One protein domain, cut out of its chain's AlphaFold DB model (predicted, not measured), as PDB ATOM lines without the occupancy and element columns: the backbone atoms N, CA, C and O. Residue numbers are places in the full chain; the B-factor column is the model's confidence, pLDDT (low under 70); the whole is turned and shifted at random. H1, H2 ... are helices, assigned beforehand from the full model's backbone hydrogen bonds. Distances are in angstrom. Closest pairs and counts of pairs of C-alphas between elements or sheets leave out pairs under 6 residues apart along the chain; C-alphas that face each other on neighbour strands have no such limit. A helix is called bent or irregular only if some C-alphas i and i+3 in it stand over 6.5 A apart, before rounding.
ATOM      1  N   THR A   8     -20.807 -22.151 -29.425       81.44
ATOM      2  CA  THR A   8     -19.462 -22.190 -28.835       81.44
ATOM      3  C   THR A   8     -18.945 -23.617 -28.710       81.44
ATOM      4  O   THR A   8     -17.799 -23.886 -29.068       81.44
ATOM      5  N   GLU A   9     -19.806 -24.554 -28.321       80.00
ATOM      6  CA  GLU A   9     -19.420 -25.956 -28.172       80.00
ATOM      7  C   GLU A   9     -19.114 -26.628 -29.520       80.00
ATOM      8  O   GLU A   9     -18.112 -27.330 -29.657       80.00
ATOM      9  N   PHE A  10     -19.879 -26.312 -30.570       78.62
ATOM     10  CA  PHE A  10     -19.570 -26.741 -31.939       78.62
ATOM     11  C   PHE A  10     -18.227 -26.205 -32.419       78.62
ATOM     12  O   PHE A  10     -17.407 -26.956 -32.950       78.62
ATOM     13  N   LYS A  11     -17.977 -24.910 -32.197       83.75
ATOM     14  CA  LYS A  11     -16.690 -24.285 -32.522       83.75
ATOM     15  C   LYS A  11     -15.551 -24.979 -31.788       83.75
ATOM     16  O   LYS A  11     -14.527 -25.261 -32.401       83.75
ATOM     17  N   ARG A  12     -15.732 -25.279 -30.499       88.00
ATOM     18  CA  ARG A  12     -14.741 -25.971 -29.670       88.00
ATOM     19  C   ARG A  12     -14.415 -27.352 -30.237       88.00
ATOM     20  O   ARG A  12     -13.239 -27.647 -30.448       88.00
ATOM     21  N   LEU A  13     -15.435 -28.156 -30.542       87.25
ATOM     22  CA  LEU A  13     -15.276 -29.495 -31.119       87.25
ATOM     23  C   LEU A  13     -14.575 -29.454 -32.484       87.25
ATOM     24  O   LEU A  13     -13.596 -30.167 -32.699       87.25
ATOM     25  N   VAL A  14     -15.023 -28.585 -33.395       85.38
ATOM     26  CA  VAL A  14     -14.438 -28.464 -34.739       85.38
ATOM     27  C   VAL A  14     -12.999 -27.958 -34.663       85.38
ATOM     28  O   VAL A  14     -12.123 -28.533 -35.307       85.38
ATOM     29  N   ASN A  15     -12.713 -26.947 -33.841       86.94
ATOM     30  CA  ASN A  15     -11.359 -26.411 -33.687       86.94
ATOM     31  C   ASN A  15     -10.397 -27.433 -33.066       86.94
ATOM     32  O   ASN A  15      -9.258 -27.532 -33.527       86.94
ATOM     33  N   GLY A  16     -10.869 -28.211 -32.086       85.50
ATOM     34  CA  GLY A  16     -10.117 -29.294 -31.444       85.50
ATOM     35  C   GLY A  16      -9.975 -30.562 -32.293       85.50
ATOM     36  O   GLY A  16      -9.221 -31.462 -31.927       85.50
ATOM     37  N   SER A  17     -10.669 -30.650 -33.430       84.62
ATOM     38  CA  SER A  17     -10.567 -31.794 -34.337       84.62
ATOM     39  C   SER A  17      -9.278 -31.780 -35.167       84.62
ATOM     40  O   SER A  17      -8.612 -30.750 -35.328       84.62
ATOM     41  N   LYS A  18      -8.960 -32.934 -35.763       81.25
ATOM     42  CA  LYS A  18      -7.833 -33.097 -36.697       81.25
ATOM     43  C   LYS A  18      -8.121 -32.608 -38.122       81.25
ATOM     44  O   LYS A  18      -7.241 -32.735 -38.962       81.25
ATOM     45  N   LEU A  19      -9.308 -32.050 -38.382       80.75
ATOM     46  CA  LEU A  19      -9.674 -31.536 -39.701       80.75
ATOM     47  C   LEU A  19      -8.674 -30.479 -40.195       80.75
ATOM     48  O   LEU A  19      -8.220 -29.624 -39.426       80.75
ATOM     49  N   SER A  20      -8.391 -30.476 -41.494       83.31
ATOM     50  CA  SER A  20      -7.652 -29.388 -42.135       83.31
ATOM     51  C   SER A  20      -8.358 -28.036 -41.949       83.31
ATOM     52  O   SER A  20      -9.577 -27.960 -41.763       83.31
ATOM     53  N   GLY A  21      -7.599 -26.937 -42.015       83.81
ATOM     54  CA  GLY A  21      -8.140 -25.585 -41.826       83.81
ATOM     55  C   GLY A  21      -9.293 -25.251 -42.783       83.81
ATOM     56  O   GLY A  21     -10.285 -24.656 -42.364       83.81
ATOM     57  N   PHE A  22      -9.202 -25.709 -44.034       84.19
ATOM     58  CA  PHE A  22     -10.261 -25.557 -45.033       84.19
ATOM     59  C   PHE A  22     -11.545 -26.293 -44.626       84.19
ATOM     60  O   PHE A  22     -12.625 -25.702 -44.629       84.19
ATOM     61  N   TYR A  23     -11.441 -27.552 -44.186       80.44
ATOM     62  CA  TYR A  23     -12.618 -28.319 -43.771       80.44
ATOM     63  C   TYR A  23     -13.224 -27.831 -42.461       80.44
ATOM     64  O   TYR A  23     -14.448 -27.811 -42.337       80.44
ATOM     65  N   LYS A  24     -12.407 -27.359 -41.511       85.44
ATOM     66  CA  LYS A  24     -12.909 -26.676 -40.310       85.44
ATOM     67  C   LYS A  24     -13.790 -25.485 -40.690       85.44
ATOM     68  O   LYS A  24     -14.895 -25.353 -40.167       85.44
ATOM     69  N   GLN A  25     -13.335 -24.653 -41.629       82.56
ATOM     70  CA  GLN A  25     -14.111 -23.508 -42.112       82.56
ATOM     71  C   GLN A  25     -15.403 -23.942 -42.809       82.56
ATOM     72  O   GLN A  25     -16.459 -23.405 -42.481       82.56
ATOM     73  N   LEU A  26     -15.348 -24.935 -43.700       79.06
ATOM     74  CA  LEU A  26     -16.532 -25.437 -44.404       79.06
ATOM     75  C   LEU A  26     -17.586 -26.034 -43.460       79.06
ATOM     76  O   LEU A  26     -18.762 -25.689 -43.567       79.06
ATOM     77  N   VAL A  27     -17.190 -26.887 -42.506       77.19
ATOM     78  CA  VAL A  27     -18.115 -27.438 -41.496       77.19
ATOM     79  C   VAL A  27     -18.779 -26.301 -40.719       77.19
ATOM     80  O   VAL A  27     -20.003 -26.270 -40.578       77.19
ATOM     81  N   MET A  28     -17.984 -25.335 -40.249       80.56
ATOM     82  CA  MET A  28     -18.499 -24.195 -39.493       80.56
ATOM     83  C   MET A  28     -19.438 -23.316 -40.321       80.56
ATOM     84  O   MET A  28     -20.449 -22.852 -39.791       80.56
ATOM     85  N   GLN A  29     -19.141 -23.102 -41.604       77.75
ATOM     86  CA  GLN A  29     -20.016 -22.378 -42.526       77.75
ATOM     87  C   GLN A  29     -21.344 -23.113 -42.714       77.75
ATOM     88  O   GLN A  29     -22.387 -22.496 -42.525       77.75
ATOM     89  N   ASN A  30     -21.332 -24.424 -42.973       72.69
ATOM     90  CA  ASN A  30     -22.556 -25.211 -43.151       72.69
ATOM     91  C   ASN A  30     -23.437 -25.205 -41.900       72.69
ATOM     92  O   ASN A  30     -24.635 -24.944 -42.002       72.69
ATOM     93  N   ILE A  31     -22.851 -25.426 -40.719       73.06
ATOM     94  CA  ILE A  31     -23.571 -25.360 -39.438       73.06
ATOM     95  C   ILE A  31     -24.169 -23.963 -39.241       73.06
ATOM     96  O   ILE A  31     -25.346 -23.827 -38.913       73.06
ATOM     97  N   THR A  32     -23.387 -22.912 -39.492       74.19
ATOM     98  CA  THR A  32     -23.842 -21.525 -39.325       74.19
ATOM     99  C   THR A  32     -24.956 -21.171 -40.313       74.19
ATOM    100  O   THR A  32     -25.955 -20.566 -39.925       74.19
ATOM    101  N   CYS A  33     -24.832 -21.566 -41.582       73.06
ATOM    102  CA  CYS A  33     -25.856 -21.381 -42.609       73.06
ATOM    103  C   CYS A  33     -27.133 -22.146 -42.270       73.06
ATOM    104  O   CYS A  33     -28.223 -21.590 -42.390       73.06
ATOM    105  N   PHE A  34     -27.010 -23.390 -41.804       70.19
ATOM    106  CA  PHE A  34     -28.137 -24.202 -41.363       70.19
ATOM    107  C   PHE A  34     -28.885 -23.548 -40.202       70.19
ATOM    108  O   PHE A  34     -30.110 -23.424 -40.232       70.19
ATOM    109  N   ILE A  35     -28.141 -23.060 -39.213       69.94
ATOM    110  CA  ILE A  35     -28.696 -22.333 -38.078       69.94
ATOM    111  C   ILE A  35     -29.385 -21.050 -38.544       69.94
ATOM    112  O   ILE A  35     -30.529 -20.791 -38.195       69.94
ATOM    113  N   ASN A  36     -28.751 -20.259 -39.406       69.25
ATOM    114  CA  ASN A  36     -29.362 -19.034 -39.916       69.25
ATOM    115  C   ASN A  36     -30.638 -19.296 -40.733       69.25
ATOM    116  O   ASN A  36     -31.601 -18.544 -40.602       69.25
ATOM    117  N   ALA A  37     -30.665 -20.364 -41.535       66.50
ATOM    118  CA  ALA A  37     -31.801 -20.719 -42.383       66.50
ATOM    119  C   ALA A  37     -33.041 -21.185 -41.601       66.50
ATOM    120  O   ALA A  37     -34.145 -21.129 -42.135       66.50
ATOM    121  N   ASN A  38     -32.876 -21.632 -40.355       62.44
ATOM    122  CA  ASN A  38     -33.972 -22.123 -39.515       62.44
ATOM    123  C   ASN A  38     -34.315 -21.158 -38.364       62.44
ATOM    124  O   ASN A  38     -34.962 -21.548 -37.389       62.44
ATOM    125  N   LYS A  39     -33.844 -19.900 -38.434       60.16
ATOM    126  CA  LYS A  39     -34.088 -18.887 -37.397       60.16
ATOM    127  C   LYS A  39     -35.588 -18.736 -37.127       60.16
ATOM    128  O   LYS A  39     -36.362 -18.522 -38.053       60.16
ATOM    129  N   GLY A  40     -35.986 -18.845 -35.857       54.81
ATOM    130  CA  GLY A  40     -37.385 -18.738 -35.419       54.81
ATOM    131  C   GLY A  40     -38.152 -20.062 -35.292       54.81
ATOM    132  O   GLY A  40     -39.308 -20.034 -34.890       54.81
ATOM    133  N   VAL A  41     -37.533 -21.214 -35.586       55.88
ATOM    134  CA  VAL A  41     -38.169 -22.548 -35.461       55.88
ATOM    135  C   VAL A  41     -37.877 -23.232 -34.108       55.88
ATOM    136  O   VAL A  41     -38.472 -24.255 -33.794       55.88
ATOM    137  N   GLY A  42     -37.026 -22.641 -33.263       51.56
ATOM    138  CA  GLY A  42     -36.549 -23.255 -32.019       51.56
ATOM    139  C   GLY A  42     -35.380 -24.207 -32.291       51.56
ATOM    140  O   GLY A  42     -35.511 -25.201 -32.997       51.56
ATOM    141  N   PHE A  43     -34.201 -23.888 -31.754       59.31
ATOM    142  CA  PHE A  43     -32.968 -24.656 -31.976       59.31
ATOM    143  C   PHE A  43     -32.734 -25.662 -30.860       59.31
ATOM    144  O   PHE A  43     -31.768 -25.558 -30.108       59.31
ATOM    145  N   ASN A  44     -33.595 -26.670 -30.769       57.84
ATOM    146  CA  ASN A  44     -33.459 -27.681 -29.721       57.84
ATOM    147  C   ASN A  44     -32.239 -28.598 -29.922       57.84
ATOM    148  O   ASN A  44     -31.861 -29.305 -28.994       57.84
ATOM    149  N   PHE A  45     -31.597 -28.599 -31.101       60.56
ATOM    150  CA  PHE A  45     -30.420 -29.438 -31.357       60.56
ATOM    151  C   PHE A  45     -29.094 -28.819 -30.895       60.56
ATOM    152  O   PHE A  45     -28.161 -29.559 -30.604       60.56
ATOM    153  N   VAL A  46     -28.981 -27.487 -30.813       59.72
ATOM    154  CA  VAL A  46     -27.697 -26.815 -30.514       59.72
ATOM    155  C   VAL A  46     -27.235 -27.092 -29.077       59.72
ATOM    156  O   VAL A  46     -26.038 -27.174 -28.823       59.72
ATOM    157  N   GLY A  47     -28.183 -27.343 -28.168       60.53
ATOM    158  CA  GLY A  47     -27.938 -27.844 -26.811       60.53
ATOM    159  C   GLY A  47     -28.248 -29.333 -26.618       60.53
ATOM    160  O   GLY A  47     -28.295 -29.801 -25.484       60.53
ATOM    161  N   ASN A  48     -28.504 -30.094 -27.689       72.19
ATOM    162  CA  ASN A  48     -28.800 -31.520 -27.568       72.19
ATOM    163  C   ASN A  48     -27.499 -32.303 -27.340       72.19
ATOM    164  O   ASN A  48     -26.666 -32.423 -28.242       72.19
ATOM    165  N   GLY A  49     -27.350 -32.861 -26.137       76.00
ATOM    166  CA  GLY A  49     -26.164 -33.622 -25.740       76.00
ATOM    167  C   GLY A  49     -25.845 -34.795 -26.670       76.00
ATOM    168  O   GLY A  49     -24.679 -35.012 -26.992       76.00
ATOM    169  N   ASN A  50     -26.857 -35.497 -27.186       77.44
ATOM    170  CA  ASN A  50     -26.652 -36.623 -28.099       77.44
ATOM    171  C   ASN A  50     -26.126 -36.166 -29.459       77.44
ATOM    172  O   ASN A  50     -25.270 -36.823 -30.047       77.44
ATOM    173  N   PHE A  51     -26.570 -35.009 -29.947       77.56
ATOM    174  CA  PHE A  51     -26.044 -34.468 -31.196       77.56
ATOM    175  C   PHE A  51     -24.591 -33.998 -31.056       77.56
ATOM    176  O   PHE A  51     -23.751 -34.328 -31.893       77.56
ATOM    177  N   LEU A  52     -24.270 -33.282 -29.975       79.25
ATOM    178  CA  LEU A  52     -22.892 -32.883 -29.676       79.25
ATOM    179  C   LEU A  52     -21.971 -34.104 -29.564       79.25
ATOM    180  O   LEU A  52     -20.887 -34.117 -30.146       79.25
ATOM    181  N   LYS A  53     -22.449 -35.165 -28.911       85.00
ATOM    182  CA  LYS A  53     -21.765 -36.456 -28.810       85.00
ATOM    183  C   LYS A  53     -21.571 -37.121 -30.175       85.00
ATOM    184  O   LYS A  53     -20.479 -37.598 -30.465       85.00
ATOM    185  N   ALA A  54     -22.585 -37.120 -31.040       83.56
ATOM    186  CA  ALA A  54     -22.487 -37.654 -32.401       83.56
ATOM    187  C   ALA A  54     -21.424 -36.910 -33.234       83.56
ATOM    188  O   ALA A  54     -20.589 -37.525 -33.898       83.56
ATOM    189  N   VAL A  55     -21.403 -35.579 -33.151       82.50
ATOM    190  CA  VAL A  55     -20.404 -34.741 -33.832       82.50
ATOM    191  C   VAL A  55     -19.006 -35.005 -33.281       82.50
ATOM    192  O   VAL A  55     -18.063 -35.180 -34.052       82.50
ATOM    193  N   GLU A  56     -18.866 -35.094 -31.963       86.62
ATOM    194  CA  GLU A  56     -17.607 -35.451 -31.315       86.62
ATOM    195  C   GLU A  56     -17.083 -36.820 -31.777       86.62
ATOM    196  O   GLU A  56     -15.903 -36.937 -32.118       86.62
ATOM    197  N   ILE A  57     -17.950 -37.835 -31.844       86.38
ATOM    198  CA  ILE A  57     -17.616 -39.184 -32.326       86.38
ATOM    199  C   ILE A  57     -17.033 -39.117 -33.742       86.38
ATOM    200  O   ILE A  57     -15.946 -39.653 -33.971       86.38
ATOM    201  N   ILE A  58     -17.686 -38.409 -34.672       82.94
ATOM    202  CA  ILE A  58     -17.203 -38.273 -36.058       82.94
ATOM    203  C   ILE A  58     -15.852 -37.559 -36.111       82.94
ATOM    204  O   ILE A  58     -14.940 -37.986 -36.826       82.94
ATOM    205  N   LEU A  59     -15.693 -36.476 -35.350       84.00
ATOM    206  CA  LEU A  59     -14.469 -35.674 -35.362       84.00
ATOM    207  C   LEU A  59     -13.267 -36.414 -34.759       84.00
ATOM    208  O   LEU A  59     -12.129 -36.163 -35.165       84.00
ATOM    209  N   ARG A  60     -13.508 -37.350 -33.832       82.62
ATOM    210  CA  ARG A  60     -12.481 -38.222 -33.236       82.62
ATOM    211  C   ARG A  60     -12.103 -39.423 -34.111       82.62
ATOM    212  O   ARG A  60     -11.112 -40.087 -33.817       82.62
ATOM    213  N   SER A  61     -12.857 -39.700 -35.172       76.75
ATOM    214  CA  SER A  61     -12.660 -40.879 -36.020       76.75
ATOM    215  C   SER A  61     -11.320 -40.902 -36.764       76.75
ATOM    216  O   SER A  61     -10.680 -39.869 -37.000       76.75
ATOM    217  N   SER A  62     -10.906 -42.098 -37.191       73.56
ATOM    218  CA  SER A  62      -9.732 -42.322 -38.051       73.56
ATOM    219  C   SER A  62      -9.991 -42.026 -39.534       73.56
ATOM    220  O   SER A  62      -9.093 -42.173 -40.360       73.56
ATOM    221  N   ILE A  63     -11.205 -41.594 -39.878       73.25
ATOM    222  CA  ILE A  63     -11.627 -41.300 -41.247       73.25
ATOM    223  C   ILE A  63     -10.885 -40.066 -41.782       73.25
ATOM    224  O   ILE A  63     -10.472 -39.188 -41.016       73.25
ATOM    225  N   THR A  64     -10.689 -39.997 -43.098       76.38
ATOM    226  CA  THR A  64     -10.055 -38.852 -43.766       76.38
ATOM    227  C   THR A  64     -10.905 -37.584 -43.656       76.38
ATOM    228  O   THR A  64     -12.119 -37.644 -43.452       76.38
ATOM    229  N   ASP A  65     -10.277 -36.416 -43.793       75.44
ATOM    230  CA  ASP A  65     -10.951 -35.136 -43.555       75.44
ATOM    231  C   ASP A  65     -12.142 -34.875 -44.493       75.44
ATOM    232  O   ASP A  65     -13.194 -34.443 -44.021       75.44
ATOM    233  N   ASP A  66     -12.031 -35.207 -45.782       72.00
ATOM    234  CA  ASP A  66     -13.109 -35.055 -46.774       72.00
ATOM    235  C   ASP A  66     -14.369 -35.830 -46.356       72.00
ATOM    236  O   ASP A  66     -15.496 -35.329 -46.386       72.00
ATOM    237  N   MET A  67     -14.162 -37.069 -45.912       70.88
ATOM    238  CA  MET A  67     -15.226 -37.969 -45.480       70.88
ATOM    239  C   MET A  67     -15.812 -37.540 -44.132       70.88
ATOM    240  O   MET A  67     -17.019 -37.667 -43.918       70.88
ATOM    241  N   LYS A  68     -14.998 -36.971 -43.235       73.75
ATOM    242  CA  LYS A  68     -15.485 -36.362 -41.989       73.75
ATOM    243  C   LYS A  68     -16.364 -35.148 -42.265       73.75
ATOM    244  O   LYS A  68     -17.454 -35.068 -41.709       73.75
ATOM    245  N   TYR A  69     -15.934 -34.245 -43.149       74.00
ATOM    246  CA  TYR A  69     -16.738 -33.097 -43.576       74.00
ATOM    247  C   TYR A  69     -18.094 -33.540 -44.140       74.00
ATOM    248  O   TYR A  69     -19.136 -33.008 -43.738       74.00
ATOM    249  N   LEU A  70     -18.083 -34.548 -45.022       69.50
ATOM    250  CA  LEU A  70     -19.296 -35.135 -45.586       69.50
ATOM    251  C   LEU A  70     -20.218 -35.653 -44.476       69.50
ATOM    252  O   LEU A  70     -21.400 -35.320 -44.437       69.50
ATOM    253  N   SER A  71     -19.659 -36.409 -43.536       71.19
ATOM    254  CA  SER A  71     -20.394 -37.045 -42.442       71.19
ATOM    255  C   SER A  71     -21.002 -36.028 -41.472       71.19
ATOM    256  O   SER A  71     -22.182 -36.115 -41.138       71.19
ATOM    257  N   THR A  72     -20.244 -35.006 -41.066       71.50
ATOM    258  CA  THR A  72     -20.762 -33.932 -40.205       71.50
ATOM    259  C   THR A  72     -21.850 -33.127 -40.912       71.50
ATOM    260  O   THR A  72     -22.869 -32.812 -40.304       71.50
ATOM    261  N   THR A  73     -21.681 -32.834 -42.205       68.50
ATOM    262  CA  THR A  73     -22.713 -32.146 -42.998       68.50
ATOM    263  C   THR A  73     -23.979 -32.997 -43.106       68.50
ATOM    264  O   THR A  73     -25.077 -32.479 -42.937       68.50
ATOM    265  N   SER A  74     -23.831 -34.308 -43.300       68.50
ATOM    266  CA  SER A  74     -24.943 -35.264 -43.335       68.50
ATOM    267  C   SER A  74     -25.751 -35.244 -42.043       68.50
ATOM    268  O   SER A  74     -26.965 -35.081 -42.091       68.50
ATOM    269  N   LEU A  75     -25.080 -35.310 -40.885       71.44
ATOM    270  CA  LEU A  75     -25.755 -35.226 -39.586       71.44
ATOM    271  C   LEU A  75     -26.548 -33.924 -39.422       71.44
ATOM    272  O   LEU A  75     -27.673 -33.936 -38.927       71.44
ATOM    273  N   VAL A  76     -25.970 -32.794 -39.841       68.00
ATOM    274  CA  VAL A  76     -26.642 -31.488 -39.791       68.00
ATOM    275  C   VAL A  76     -27.882 -31.474 -40.688       68.00
ATOM    276  O   VAL A  76     -28.892 -30.872 -40.330       68.00
ATOM    277  N   LEU A  77     -27.833 -32.151 -41.838       62.38
ATOM    278  CA  LEU A  77     -28.971 -32.254 -42.747       62.38
ATOM    279  C   LEU A  77     -30.083 -33.145 -42.211       62.38
ATOM    280  O   LEU A  77     -31.234 -32.758 -42.380       62.38
ATOM    281  N   CYS A  78     -29.770 -34.255 -41.535       62.31
ATOM    282  CA  CYS A  78     -30.779 -35.056 -40.834       62.31
ATOM    283  C   CYS A  78     -31.562 -34.187 -39.841       62.31
ATOM    284  O   CYS A  78     -32.770 -34.273 -39.727       62.31
ATOM    285  N   LEU A  79     -30.908 -33.254 -39.158       57.50
ATOM    286  CA  LEU A  79     -31.593 -32.385 -38.197       57.50
ATOM    287  C   LEU A  79     -32.472 -31.301 -38.837       57.50
ATOM    288  O   LEU A  79     -33.167 -30.576 -38.125       57.50
ATOM    289  N   LYS A  80     -32.435 -31.149 -40.167       55.88
ATOM    290  CA  LYS A  80     -33.267 -30.186 -40.897       55.88
ATOM    291  C   LYS A  80     -34.737 -30.577 -40.915       55.88
ATOM    292  O   LYS A  80     -35.570 -29.672 -41.026       55.88
ATOM    293  N   SER A  81     -35.079 -31.863 -40.841       55.66
ATOM    294  CA  SER A  81     -36.479 -32.230 -40.652       55.66
ATOM    295  C   SER A  81     -36.881 -31.939 -39.216       55.66
ATOM    296  O   SER A  81     -36.259 -32.373 -38.248       55.66
ATOM    297  N   LYS A  82     -37.929 -31.123 -39.097       48.25
ATOM    298  CA  LYS A  82     -38.454 -30.590 -37.836       48.25
ATOM    299  C   LYS A  82     -38.801 -31.677 -36.804       48.25
ATOM    300  O   LYS A  82     -38.855 -31.357 -35.621       48.25
ATOM    301  N   ASP A  83     -38.951 -32.930 -37.227       51.53
ATOM    302  CA  ASP A  83     -39.449 -34.039 -36.406       51.53
ATOM    303  C   ASP A  83     -38.356 -34.824 -35.655       51.53
ATOM    304  O   ASP A  83     -38.649 -35.561 -34.713       51.53
ATOM    305  N   ILE A  84     -37.071 -34.625 -35.980       54.25
ATOM    306  CA  ILE A  84     -35.979 -35.408 -35.369       54.25
ATOM    307  C   ILE A  84     -35.670 -34.987 -33.921       54.25
ATOM    308  O   ILE A  84     -35.204 -35.793 -33.117       54.25
ATOM    309  N   THR A  85     -35.941 -33.736 -33.539       55.34
ATOM    310  CA  THR A  85     -35.620 -33.252 -32.178       55.34
ATOM    311  C   THR A  85     -36.697 -33.557 -31.132       55.34
ATOM    312  O   THR A  85     -36.400 -33.516 -29.932       55.34
ATOM    313  N   SER A  86     -37.918 -33.879 -31.563       61.66
ATOM    314  CA  SER A  86     -39.036 -34.252 -30.688       61.66
ATOM    315  C   SER A  86     -39.040 -35.732 -30.319       61.66
ATOM    316  O   SER A  86     -39.434 -36.058 -29.204       61.66
ATOM    317  N   ASP A  87     -38.572 -36.606 -31.210       72.06
ATOM    318  CA  ASP A  87     -38.569 -38.052 -30.990       72.06
ATOM    319  C   ASP A  87     -37.336 -38.497 -30.168       72.06
ATOM    320  O   ASP A  87     -36.197 -38.293 -30.605       72.06
ATOM    321  N   PRO A  88     -37.520 -39.090 -28.971       75.94
ATOM    322  CA  PRO A  88     -36.427 -39.656 -28.185       75.94
ATOM    323  C   PRO A  88     -35.605 -40.712 -28.939       75.94
ATOM    324  O   PRO A  88     -34.384 -40.724 -28.794       75.94
ATOM    325  N   GLN A  89     -36.233 -41.541 -29.778       78.25
ATOM    326  CA  GLN A  89     -35.553 -42.613 -30.509       78.25
ATOM    327  C   GLN A  89     -34.567 -42.042 -31.531       78.25
ATOM    328  O   GLN A  89     -33.400 -42.434 -31.579       78.25
ATOM    329  N   ASN A  90     -34.981 -41.005 -32.262       75.31
ATOM    330  CA  ASN A  90     -34.115 -40.310 -33.214       75.31
ATOM    331  C   ASN A  90     -32.873 -39.693 -32.543       75.31
ATOM    332  O   ASN A  90     -31.791 -39.650 -33.139       75.31
ATOM    333  N   LYS A  91     -32.983 -39.268 -31.274       77.69
ATOM    334  CA  LYS A  91     -31.834 -38.774 -30.493       77.69
ATOM    335  C   LYS A  91     -30.840 -39.874 -30.136       77.69
ATOM    336  O   LYS A  91     -29.682 -39.550 -29.900       77.69
ATOM    337  N   LEU A  92     -31.256 -41.132 -30.049       82.69
ATOM    338  CA  LEU A  92     -30.353 -42.263 -29.815       82.69
ATOM    339  C   LEU A  92     -29.738 -42.721 -31.144       82.69
ATOM    340  O   LEU A  92     -28.520 -42.897 -31.245       82.69
ATOM    341  N   ASN A  93     -30.559 -42.782 -32.192       80.62
ATOM    342  CA  ASN A  93     -30.154 -43.205 -33.530       80.62
ATOM    343  C   ASN A  93     -29.081 -42.298 -34.131       80.62
ATOM    344  O   ASN A  93     -28.166 -42.798 -34.780       80.62
ATOM    345  N   ILE A  94     -29.107 -40.989 -33.857       80.56
ATOM    346  CA  ILE A  94     -28.068 -40.073 -34.351       80.56
ATOM    347  C   ILE A  94     -26.672 -40.412 -33.806       80.56
ATOM    348  O   ILE A  94     -25.673 -40.243 -34.507       80.56
ATOM    349  N   VAL A  95     -26.590 -40.930 -32.574       84.38
ATOM    350  CA  VAL A  95     -25.318 -41.342 -31.968       84.38
ATOM    351  C   VAL A  95     -24.863 -42.670 -32.560       84.38
ATOM    352  O   VAL A  95     -23.706 -42.788 -32.958       84.38
ATOM    353  N   LEU A  96     -25.771 -43.643 -32.679       84.56
ATOM    354  CA  LEU A  96     -25.475 -44.936 -33.303       84.56
ATOM    355  C   LEU A  96     -25.027 -44.769 -34.759       84.56
ATOM    356  O   LEU A  96     -24.040 -45.371 -35.176       84.56
ATOM    357  N   TYR A  97     -25.685 -43.886 -35.506       83.06
ATOM    358  CA  TYR A  97     -25.322 -43.561 -36.878       83.06
ATOM    359  C   TYR A  97     -23.923 -42.934 -36.976       83.06
ATOM    360  O   TYR A  97     -23.109 -43.349 -37.800       83.06
ATOM    361  N   ALA A  98     -23.583 -41.998 -36.083       82.00
ATOM    362  CA  ALA A  98     -22.234 -41.436 -36.008       82.00
ATOM    363  C   ALA A  98     -21.163 -42.495 -35.693       82.00
ATOM    364  O   ALA A  98     -20.059 -42.445 -36.240       82.00
ATOM    365  N   MET A  99     -21.476 -43.479 -34.846       85.81
ATOM    366  CA  MET A  99     -20.568 -44.598 -34.593       85.81
ATOM    367  C   MET A  99     -20.414 -45.489 -35.824       85.81
ATOM    368  O   MET A  99     -19.291 -45.822 -36.184       85.81
ATOM    369  N   LEU A 100     -21.504 -45.837 -36.508       81.31
ATOM    370  CA  LEU A 100     -21.464 -46.631 -37.740       81.31
ATOM    371  C   LEU A 100     -20.597 -45.961 -38.816       81.31
ATOM    372  O   LEU A 100     -19.755 -46.625 -39.430       81.31
ATOM    373  N   ILE A 101     -20.719 -44.637 -38.963       79.25
ATOM    374  CA  ILE A 101     -19.849 -43.835 -39.828       79.25
ATOM    375  C   ILE A 101     -18.381 -44.084 -39.488       79.25
ATOM    376  O   ILE A 101     -17.626 -44.405 -40.401       79.25
ATOM    377  N   ASN A 102     -17.986 -44.024 -38.208       79.56
ATOM    378  CA  ASN A 102     -16.598 -44.247 -37.770       79.56
ATOM    379  C   ASN A 102     -16.020 -45.602 -38.192       79.56
ATOM    380  O   ASN A 102     -14.814 -45.707 -38.412       79.56
ATOM    381  N   TYR A 103     -16.866 -46.619 -38.348       77.81
ATOM    382  CA  TYR A 103     -16.462 -47.945 -38.820       77.81
ATOM    383  C   TYR A 103     -16.504 -48.087 -40.351       77.81
ATOM    384  O   TYR A 103     -16.268 -49.169 -40.896       77.81
ATOM    385  N   GLY A 104     -16.707 -46.985 -41.075       69.69
ATOM    386  CA  GLY A 104     -16.721 -46.937 -42.535       69.69
ATOM    387  C   GLY A 104     -18.056 -47.349 -43.146       69.69
ATOM    388  O   GLY A 104     -18.109 -47.662 -44.338       69.69
ATOM    389  N   VAL A 105     -19.132 -47.355 -42.354       72.38
ATOM    390  CA  VAL A 105     -20.492 -47.509 -42.868       72.38
ATOM    391  C   VAL A 105     -20.954 -46.146 -43.380       72.38
ATOM    392  O   VAL A 105     -21.517 -45.333 -42.658       72.38
ATOM    393  N   ILE A 106     -20.643 -45.871 -44.646       62.31
ATOM    394  CA  ILE A 106     -21.078 -44.667 -45.360       62.31
ATOM    395  C   ILE A 106     -21.938 -45.158 -46.525       62.31
ATOM    396  O   ILE A 106     -21.416 -45.472 -47.598       62.31
ATOM    397  N   ARG A 107     -23.256 -45.315 -46.331       55.91
ATOM    398  CA  ARG A 107     -24.130 -45.677 -47.458       55.91
ATOM    399  C   ARG A 107     -24.195 -44.535 -48.480       55.91
ATOM    400  O   ARG A 107     -24.224 -43.351 -48.151       55.91
ATOM    401  N   VAL A 108     -24.279 -44.941 -49.748       40.75
ATOM    402  CA  VAL A 108     -24.293 -44.128 -50.984       40.75
ATOM    403  C   VAL A 108     -25.438 -43.098 -51.052       40.75
ATOM    404  O   VAL A 108     -25.431 -42.216 -51.910       40.75
ATOM    405  N   TYR A 109     -26.395 -43.138 -50.124       44.50
ATOM    406  CA  TYR A 109     -27.412 -42.093 -49.976       44.50
ATOM    407  C   TYR A 109     -26.783 -40.716 -49.699       44.50
ATOM    408  O   TYR A 109     -27.254 -39.707 -50.214       44.50
ATOM    409  N   LEU A 110     -25.629 -40.684 -49.020       45.41
ATOM    410  CA  LEU A 110     -24.843 -39.465 -48.814       45.41
ATOM    411  C   LEU A 110     -24.092 -39.014 -50.084       45.41
ATOM    412  O   LEU A 110     -23.926 -37.824 -50.319       45.41
ATOM    413  N   THR A 111     -23.665 -39.924 -50.962       38.97
ATOM    414  CA  THR A 111     -22.880 -39.550 -52.155       38.97
ATOM    415  C   THR A 111     -23.727 -39.177 -53.369       38.97
ATOM    416  O   THR A 111     -23.238 -38.449 -54.230       38.97
ATOM    417  N   ARG A 112     -24.992 -39.616 -53.450       35.44
ATOM    418  CA  ARG A 112     -25.903 -39.201 -54.535       35.44
ATOM    419  C   ARG A 112     -26.586 -37.857 -54.291       35.44
ATOM    420  O   ARG A 112     -26.891 -37.181 -55.268       35.44
ATOM    421  N   GLU A 113     -26.772 -37.443 -53.037       36.91
ATOM    422  CA  GLU A 113     -27.514 -36.212 -52.721       36.91
ATOM    423  C   GLU A 113     -26.677 -35.104 -52.067       36.91
ATOM    424  O   GLU A 113     -27.081 -33.946 -52.127       36.91
ATOM    425  N   ILE A 114     -25.473 -35.361 -51.539       41.22
ATOM    426  CA  ILE A 114     -24.625 -34.270 -51.015       41.22
ATOM    427  C   ILE A 114     -23.924 -33.427 -52.095       41.22
ATOM    428  O   ILE A 114     -23.730 -32.235 -51.839       41.22
ATOM    429  N   PRO A 115     -23.639 -33.900 -53.329       35.06
ATOM    430  CA  PRO A 115     -23.225 -32.978 -54.388       35.06
ATOM    431  C   PRO A 115     -24.285 -31.892 -54.654       35.06
ATOM    432  O   PRO A 115     -23.939 -30.785 -55.054       35.06
ATOM    433  N   SER A 116     -25.565 -32.170 -54.362       34.16
ATOM    434  CA  SER A 116     -26.663 -31.192 -54.409       34.16
ATOM    435  C   SER A 116     -26.871 -30.381 -53.120       34.16
ATOM    436  O   SER A 116     -27.746 -29.517 -53.083       34.16
ATOM    437  N   VAL A 117     -26.061 -30.610 -52.078       35.72
ATOM    438  CA  VAL A 117     -26.065 -29.846 -50.813       35.72
ATOM    439  C   VAL A 117     -24.805 -28.981 -50.652       35.72
ATOM    440  O   VAL A 117     -24.545 -28.414 -49.594       35.72
ATOM    441  N   LEU A 118     -24.063 -28.751 -51.740       31.88
ATOM    442  CA  LEU A 118     -23.454 -27.433 -51.919       31.88
ATOM    443  C   LEU A 118     -24.592 -26.412 -51.868       31.88
ATOM    444  O   LEU A 118     -25.571 -26.548 -52.596       31.88
ATOM    445  N   CYS A 119     -24.493 -25.447 -50.959       30.81
ATOM    446  CA  CYS A 119     -25.504 -24.462 -50.588       30.81
ATOM    447  C   CYS A 119     -26.061 -23.610 -51.752       30.81
ATOM    448  O   CYS A 119     -25.879 -22.399 -51.784       30.81
ATOM    449  N   ILE A 120     -26.805 -24.213 -52.679       29.92
ATOM    450  CA  ILE A 120     -27.623 -23.543 -53.689       29.92
ATOM    451  C   ILE A 120     -28.927 -24.331 -53.814       29.92
ATOM    452  O   ILE A 120     -29.221 -24.963 -54.827       29.92
ATOM    453  N   LYS A 121     -29.762 -24.282 -52.773       31.23
ATOM    454  CA  LYS A 121     -31.174 -24.607 -52.968       31.23
ATOM    455  C   LYS A 121     -31.783 -23.423 -53.716       31.23
ATOM    456  O   LYS A 121     -31.988 -22.361 -53.131       31.23
ATOM    457  N   ARG A 122     -32.023 -23.580 -55.025       30.70
ATOM    458  CA  ARG A 122     -32.859 -22.634 -55.777       30.70
ATOM    459  C   ARG A 122     -34.202 -22.501 -55.038       30.70
ATOM    460  O   ARG A 122     -34.696 -23.520 -54.549       30.70
ATOM    461  N   TYR A 129     -36.876 -34.402 -49.030       44.19
ATOM    462  CA  TYR A 129     -37.310 -35.383 -48.023       44.19
ATOM    463  C   TYR A 129     -36.208 -36.415 -47.726       44.19
ATOM    464  O   TYR A 129     -36.475 -37.581 -47.477       44.19
ATOM    465  N   VAL A 130     -34.946 -35.987 -47.781       46.94
ATOM    466  CA  VAL A 130     -33.764 -36.834 -47.511       46.94
ATOM    467  C   VAL A 130     -33.575 -37.089 -46.006       46.94
ATOM    468  O   VAL A 130     -32.878 -38.003 -45.585       46.94
ATOM    469  N   SER A 131     -34.211 -36.258 -45.182       50.38
ATOM    470  CA  SER A 131     -33.898 -36.083 -43.765       50.38
ATOM    471  C   SER A 131     -34.444 -37.188 -42.855       50.38
ATOM    472  O   SER A 131     -33.788 -37.537 -41.880       50.38
ATOM    473  N   ASP A 132     -35.604 -37.763 -43.186       46.94
ATOM    474  CA  ASP A 132     -36.297 -38.709 -42.295       46.94
ATOM    475  C   ASP A 132     -35.777 -40.146 -42.435       46.94
ATOM    476  O   ASP A 132     -35.966 -40.971 -41.551       46.94
ATOM    477  N   TYR A 133     -35.067 -40.447 -43.527       54.38
ATOM    478  CA  TYR A 133     -34.648 -41.812 -43.855       54.38
ATOM    479  C   TYR A 133     -33.381 -42.256 -43.110       54.38
ATOM    480  O   TYR A 133     -33.155 -43.442 -42.913       54.38
ATOM    481  N   LEU A 134     -32.519 -41.322 -42.700       57.44
ATOM    482  CA  LEU A 134     -31.206 -41.655 -42.127       57.44
ATOM    483  C   LEU A 134     -31.255 -42.024 -40.637       57.44
ATOM    484  O   LEU A 134     -30.322 -42.656 -40.149       57.44
ATOM    485  N   LEU A 135     -32.312 -41.627 -39.923       65.31
ATOM    486  CA  LEU A 135     -32.519 -41.961 -38.508       65.31
ATOM    487  C   LEU A 135     -33.621 -43.005 -38.292       65.31
ATOM    488  O   LEU A 135     -33.937 -43.308 -37.146       65.31
ATOM    489  N   ASP A 136     -34.163 -43.571 -39.370       72.50
ATOM    490  CA  ASP A 136     -35.121 -44.671 -39.310       72.50
ATOM    491  C   ASP A 136     -34.471 -45.903 -38.654       72.50
ATOM    492  O   ASP A 136     -33.372 -46.327 -39.034       72.50
ATOM    493  N   ASP A 137     -35.163 -46.487 -37.673       75.56
ATOM    494  CA  ASP A 137     -34.750 -47.705 -36.970       75.56
ATOM    495  C   ASP A 137     -34.363 -48.826 -37.941       75.56
ATOM    496  O   ASP A 137     -33.387 -49.549 -37.719       75.56
ATOM    497  N   GLN A 138     -35.108 -48.978 -39.039       75.31
ATOM    498  CA  GLN A 138     -34.830 -49.979 -40.058       75.31
ATOM    499  C   GLN A 138     -33.489 -49.712 -40.744       75.31
ATOM    500  O   GLN A 138     -32.707 -50.643 -40.937       75.31
ATOM    501  N   VAL A 139     -33.191 -48.458 -41.080       74.88
ATOM    502  CA  VAL A 139     -31.950 -48.096 -41.777       74.88
ATOM    503  C   VAL A 139     -30.739 -48.308 -40.874       74.88
ATOM    504  O   VAL A 139     -29.764 -48.929 -41.301       74.88
ATOM    505  N   VAL A 140     -30.821 -47.903 -39.603       76.38
ATOM    506  CA  VAL A 140     -29.753 -48.151 -38.620       76.38
ATOM    507  C   VAL A 140     -29.528 -49.655 -38.432       76.38
ATOM    508  O   VAL A 140     -28.385 -50.118 -38.449       76.38
ATOM    509  N   ARG A 141     -30.599 -50.451 -38.320       81.94
ATOM    510  CA  ARG A 141     -30.507 -51.919 -38.230       81.94
ATOM    511  C   ARG A 141     -29.866 -52.549 -39.461       81.94
ATOM    512  O   ARG A 141     -29.012 -53.423 -39.321       81.94
ATOM    513  N   GLU A 142     -30.263 -52.128 -40.658       80.25
ATOM    514  CA  GLU A 142     -29.688 -52.628 -41.906       80.25
ATOM    515  C   GLU A 142     -28.193 -52.308 -42.024       80.25
ATOM    516  O   GLU A 142     -27.432 -53.107 -42.569       80.25
ATOM    517  N   ASP A 143     -27.762 -51.156 -41.515       81.12
ATOM    518  CA  ASP A 143     -26.359 -50.746 -41.504       81.12
ATOM    519  C   ASP A 143     -25.528 -51.533 -40.483       81.12
ATOM    520  O   ASP A 143     -24.409 -51.956 -40.792       81.12
ATOM    521  N   ILE A 144     -26.097 -51.830 -39.312       85.25
ATOM    522  CA  ILE A 144     -25.504 -52.755 -38.335       85.25
ATOM    523  C   ILE A 144     -25.363 -54.157 -38.947       85.25
ATOM    524  O   ILE A 144     -24.292 -54.762 -38.865       85.25
ATOM    525  N   LEU A 145     -26.420 -54.666 -39.592       82.44
ATOM    526  CA  LEU A 145     -26.424 -55.969 -40.264       82.44
ATOM    527  C   LEU A 145     -25.389 -56.024 -41.394       82.44
ATOM    528  O   LEU A 145     -24.631 -56.988 -41.514       82.44
ATOM    529  N   TRP A 146     -25.322 -54.974 -42.209       83.94
ATOM    530  CA  TRP A 146     -24.340 -54.873 -43.280       83.94
ATOM    531  C   TRP A 146     -22.913 -54.905 -42.735       83.94
ATOM    532  O   TRP A 146     -22.081 -55.641 -43.265       83.94
ATOM    533  N   LEU A 147     -22.628 -54.161 -41.661       81.12
ATOM    534  CA  LEU A 147     -21.308 -54.161 -41.032       81.12
ATOM    535  C   LEU A 147     -20.969 -55.545 -40.469       81.12
ATOM    536  O   LEU A 147     -19.871 -56.043 -40.715       81.12
ATOM    537  N   LYS A 148     -21.928 -56.192 -39.790       84.75
ATOM    538  CA  LYS A 148     -21.794 -57.556 -39.258       84.75
ATOM    539  C   LYS A 148     -21.371 -58.552 -40.338       84.75
ATOM    540  O   LYS A 148     -20.481 -59.364 -40.096       84.75
ATOM    541  N   HIS A 149     -21.977 -58.483 -41.522       80.25
ATOM    542  CA  HIS A 149     -21.664 -59.397 -42.624       80.25
ATOM    543  C   HIS A 149     -20.417 -59.015 -43.418       80.25
ATOM    544  O   HIS A 149     -19.702 -59.897 -43.888       80.25
ATOM    545  N   LYS A 150     -20.156 -57.719 -43.601       82.75
ATOM    546  CA  LYS A 150     -19.059 -57.256 -44.452       82.75
ATOM    547  C   LYS A 150     -17.712 -57.254 -43.738       82.75
ATOM    548  O   LYS A 150     -16.705 -57.580 -44.358       82.75
ATOM    549  N   ASP A 151     -17.682 -56.844 -42.474       80.56
ATOM    550  CA  ASP A 151     -16.450 -56.691 -41.701       80.56
ATOM    551  C   ASP A 151     -16.700 -57.030 -40.226       80.56
ATOM    552  O   ASP A 151     -16.907 -56.168 -39.367       80.56
ATOM    553  N   LEU A 152     -16.664 -58.333 -39.931       82.25
ATOM    554  CA  LEU A 152     -16.930 -58.866 -38.595       82.25
ATOM    555  C   LEU A 152     -15.968 -58.313 -37.531       82.25
ATOM    556  O   LEU A 152     -16.337 -58.214 -36.361       82.25
ATOM    557  N   ARG A 153     -14.736 -57.945 -37.914       83.75
ATOM    558  CA  ARG A 153     -13.754 -57.369 -36.986       83.75
ATOM    559  C   ARG A 153     -14.216 -55.991 -36.527       83.75
ATOM    560  O   ARG A 153     -14.357 -55.777 -35.325       83.75
ATOM    561  N   LYS A 154     -14.532 -55.103 -37.471       83.19
ATOM    562  CA  LYS A 154     -15.057 -53.766 -37.159       83.19
ATOM    563  C   LYS A 154     -16.392 -53.815 -36.432       83.19
ATOM    564  O   LYS A 154     -16.631 -53.014 -35.537       83.19
ATOM    565  N   PHE A 155     -17.243 -54.779 -36.770       85.25
ATOM    566  CA  PHE A 155     -18.474 -55.013 -36.025       85.25
ATOM    567  C   PHE A 155     -18.202 -55.366 -34.551       85.25
ATOM    568  O   PHE A 155     -18.805 -54.777 -33.657       85.25
ATOM    569  N   LYS A 156     -17.261 -56.280 -34.270       85.00
ATOM    570  CA  LYS A 156     -16.873 -56.634 -32.890       85.00
ATOM    571  C   LYS A 156     -16.283 -55.438 -32.137       85.00
ATOM    572  O   LYS A 156     -16.588 -55.253 -30.960       85.00
ATOM    573  N   GLU A 157     -15.483 -54.616 -32.811       87.44
ATOM    574  CA  GLU A 157     -14.958 -53.367 -32.250       87.44
ATOM    575  C   GLU A 157     -16.085 -52.377 -31.912       87.44
ATOM    576  O   GLU A 157     -16.100 -51.857 -30.797       87.44
ATOM    577  N   LEU A 158     -17.060 -52.181 -32.812       87.38
ATOM    578  CA  LEU A 158     -18.241 -51.342 -32.571       87.38
ATOM    579  C   LEU A 158     -19.021 -51.814 -31.337       87.38
ATOM    580  O   LEU A 158     -19.325 -51.005 -30.460       87.38
ATOM    581  N   CYS A 159     -19.295 -53.117 -31.233       88.25
ATOM    582  CA  CYS A 159     -19.947 -53.698 -30.056       88.25
ATOM    583  C   CYS A 159     -19.146 -53.422 -28.774       88.25
ATOM    584  O   CYS A 159     -19.716 -53.066 -27.745       88.25
ATOM    585  N   GLY A 160     -17.817 -53.557 -28.836       86.06
ATOM    586  CA  GLY A 160     -16.925 -53.254 -27.720       86.06
ATOM    587  C   GLY A 160     -16.990 -51.790 -27.285       86.06
ATOM    588  O   GLY A 160     -17.074 -51.513 -26.090       86.06
ATOM    589  N   GLU A 161     -16.988 -50.851 -28.231       86.12
ATOM    590  CA  GLU A 161     -17.073 -49.417 -27.936       86.12
ATOM    591  C   GLU A 161     -18.440 -49.017 -27.374       86.12
ATOM    592  O   GLU A 161     -18.499 -48.288 -26.382       86.12
ATOM    593  N   ILE A 162     -19.539 -49.547 -27.925       86.56
ATOM    594  CA  ILE A 162     -20.888 -49.305 -27.391       86.56
ATOM    595  C   ILE A 162     -20.999 -49.839 -25.957       86.56
ATOM    596  O   ILE A 162     -21.465 -49.130 -25.065       86.56
ATOM    597  N   ASN A 163     -20.470 -51.033 -25.683       84.88
ATOM    598  CA  ASN A 163     -20.485 -51.617 -24.340       84.88
ATOM    599  C   ASN A 163     -19.692 -50.808 -23.306       84.88
ATOM    600  O   ASN A 163     -20.049 -50.813 -22.125       84.88
ATOM    601  N   LYS A 164     -18.643 -50.092 -23.726       87.38
ATOM    602  CA  LYS A 164     -17.847 -49.213 -22.854       87.38
ATOM    603  C   LYS A 164     -18.495 -47.853 -22.600       87.38
ATOM    604  O   LYS A 164     -18.045 -47.140 -21.704       87.38
ATOM    605  N   MET A 165     -19.535 -47.469 -23.346       84.44
ATOM    606  CA  MET A 165     -20.216 -46.193 -23.115       84.44
ATOM    607  C   MET A 165     -20.798 -46.124 -21.697       84.44
ATOM    608  O   MET A 165     -21.171 -47.131 -21.113       84.44
ATOM    609  N   GLN A 166     -20.901 -44.938 -21.106       84.69
ATOM    610  CA  GLN A 166     -21.621 -44.784 -19.828       84.69
ATOM    611  C   GLN A 166     -23.141 -44.690 -20.024       84.69
ATOM    612  O   GLN A 166     -23.914 -44.900 -19.095       84.69
TER     613      GLN A 166
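AT A GLANCE: This is residues 8 to 122 and 129 to 166 of the 260 residues of an uncharacterized protein of Wolbachia endosymbiont of Cimex lectularius (UniProt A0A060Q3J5). What shape do the helices make? Two short helical hairpins, H1 with H2 and H3 with H4, lie side by side with their helices nearly aligned, and the stack goes on with H5 beside H3 and H7 beside H5. H8 folds back from the end of H7 at a slant, and a poorly formed helix, H6, crosses H4 on its outer side. What is it made of, and how large is it? The printed part has 153 residues with eight named helices, H1 to H8 in chain order, and no named strand, and its class is all helix. It is compact, with a radius of gyration of the C-alphas of 14.9 A, and spans 43 by 33 by 33 A.

HOW THE PARTS SIT: What do the first two helices touch? H1, residues 8 to 16, and H2, residues 21 to 37, form a hairpin at a shallow tilt of 19 degrees, opposite ways; H2 touches H1 with residues 24 to 28 alone, and the closest C-alphas, of Val 14 and Lys 24, are 6.0 A apart. H1 also touches H3, residues 49 to 60, with the C-alphas of Leu 13 and Glu 56 closest at 6.4 A. H2 touches H4, residues 65 to 78, the same way at a shallow tilt of 9 degrees, with the C-alphas of Val 27 and Tyr 69 closest at 6.2 A. Which helices form a bundle? H3, H4 and H5, residues 88 to 102, form an up and down bundle, each running against the one before it; the closest C-alphas of H3 and H5, of Ala 54 and Val 95, are 4.7 A apart. H3 touches H4 with residues 55 to 59 alone, Val 55 and Thr 72 having the closest C-alphas at 6.4 A, while H4 and H5 only just touch, with 3 pairs of C-alphas within 8 A, those of Ser 71 and Ile 101 closest at 7.3 A. H4 is the hub, touching four helices, among them H6, residues 109 to 117, about perpendicular at 86 degrees, with the C-alphas of Ser 74 and Leu 110 closest at 6.9 A. What follows beyond H5? H7, residues 137 to 150, touches H5 at a shallow tilt of 24 degrees, the same way, with the C-alphas of Tyr 97 and Val 140 closest at 6.6 A. H8, residues 152 to 164, touches H7 at a steep tilt of 51 degrees, with the C-alphas of Lys 148 and Phe 155 closest at 5.3 A. How complete are the helix backbones? Each O i to N i+4 pair is within hydrogen-bond range in H1, H2, H3, H4, H7 and H8, against 10 of 11 in H5 and 2 of 5 in H6, where 2 of 6 O i to N i+3 pairs are within range.

IN THESE COORDINATES: Where do the helices begin and end? H1 begins at C-alpha 8, (-19.462, -22.190, -28.835), and H8 ends at C-alpha 164, (-17.847, -49.213, -22.854). How long are they? From first to last C-alpha, H2 measures 24.2 A, H5 22.5 A, H4 20.0 A, H7 19.8 A, H8 18.5 A and H3 16.3 A. H6 is irregular, but only just: C-alphas 112 and 115 are 6.8 A apart.

THE WHOLE: Where is the printed part cut? Residues 123 to 128 are not printed, and C-alphas 122 and 129 are 15.6 A apart. Which printed link is long? That from H2 to H3, with 11 residues. Where is confidence low? The mean pLDDT of the printed part is 70.8, and 52 residues are under 70, among them residues 35 to 47, 76 to 86, 106 to 122 and 129 to 135.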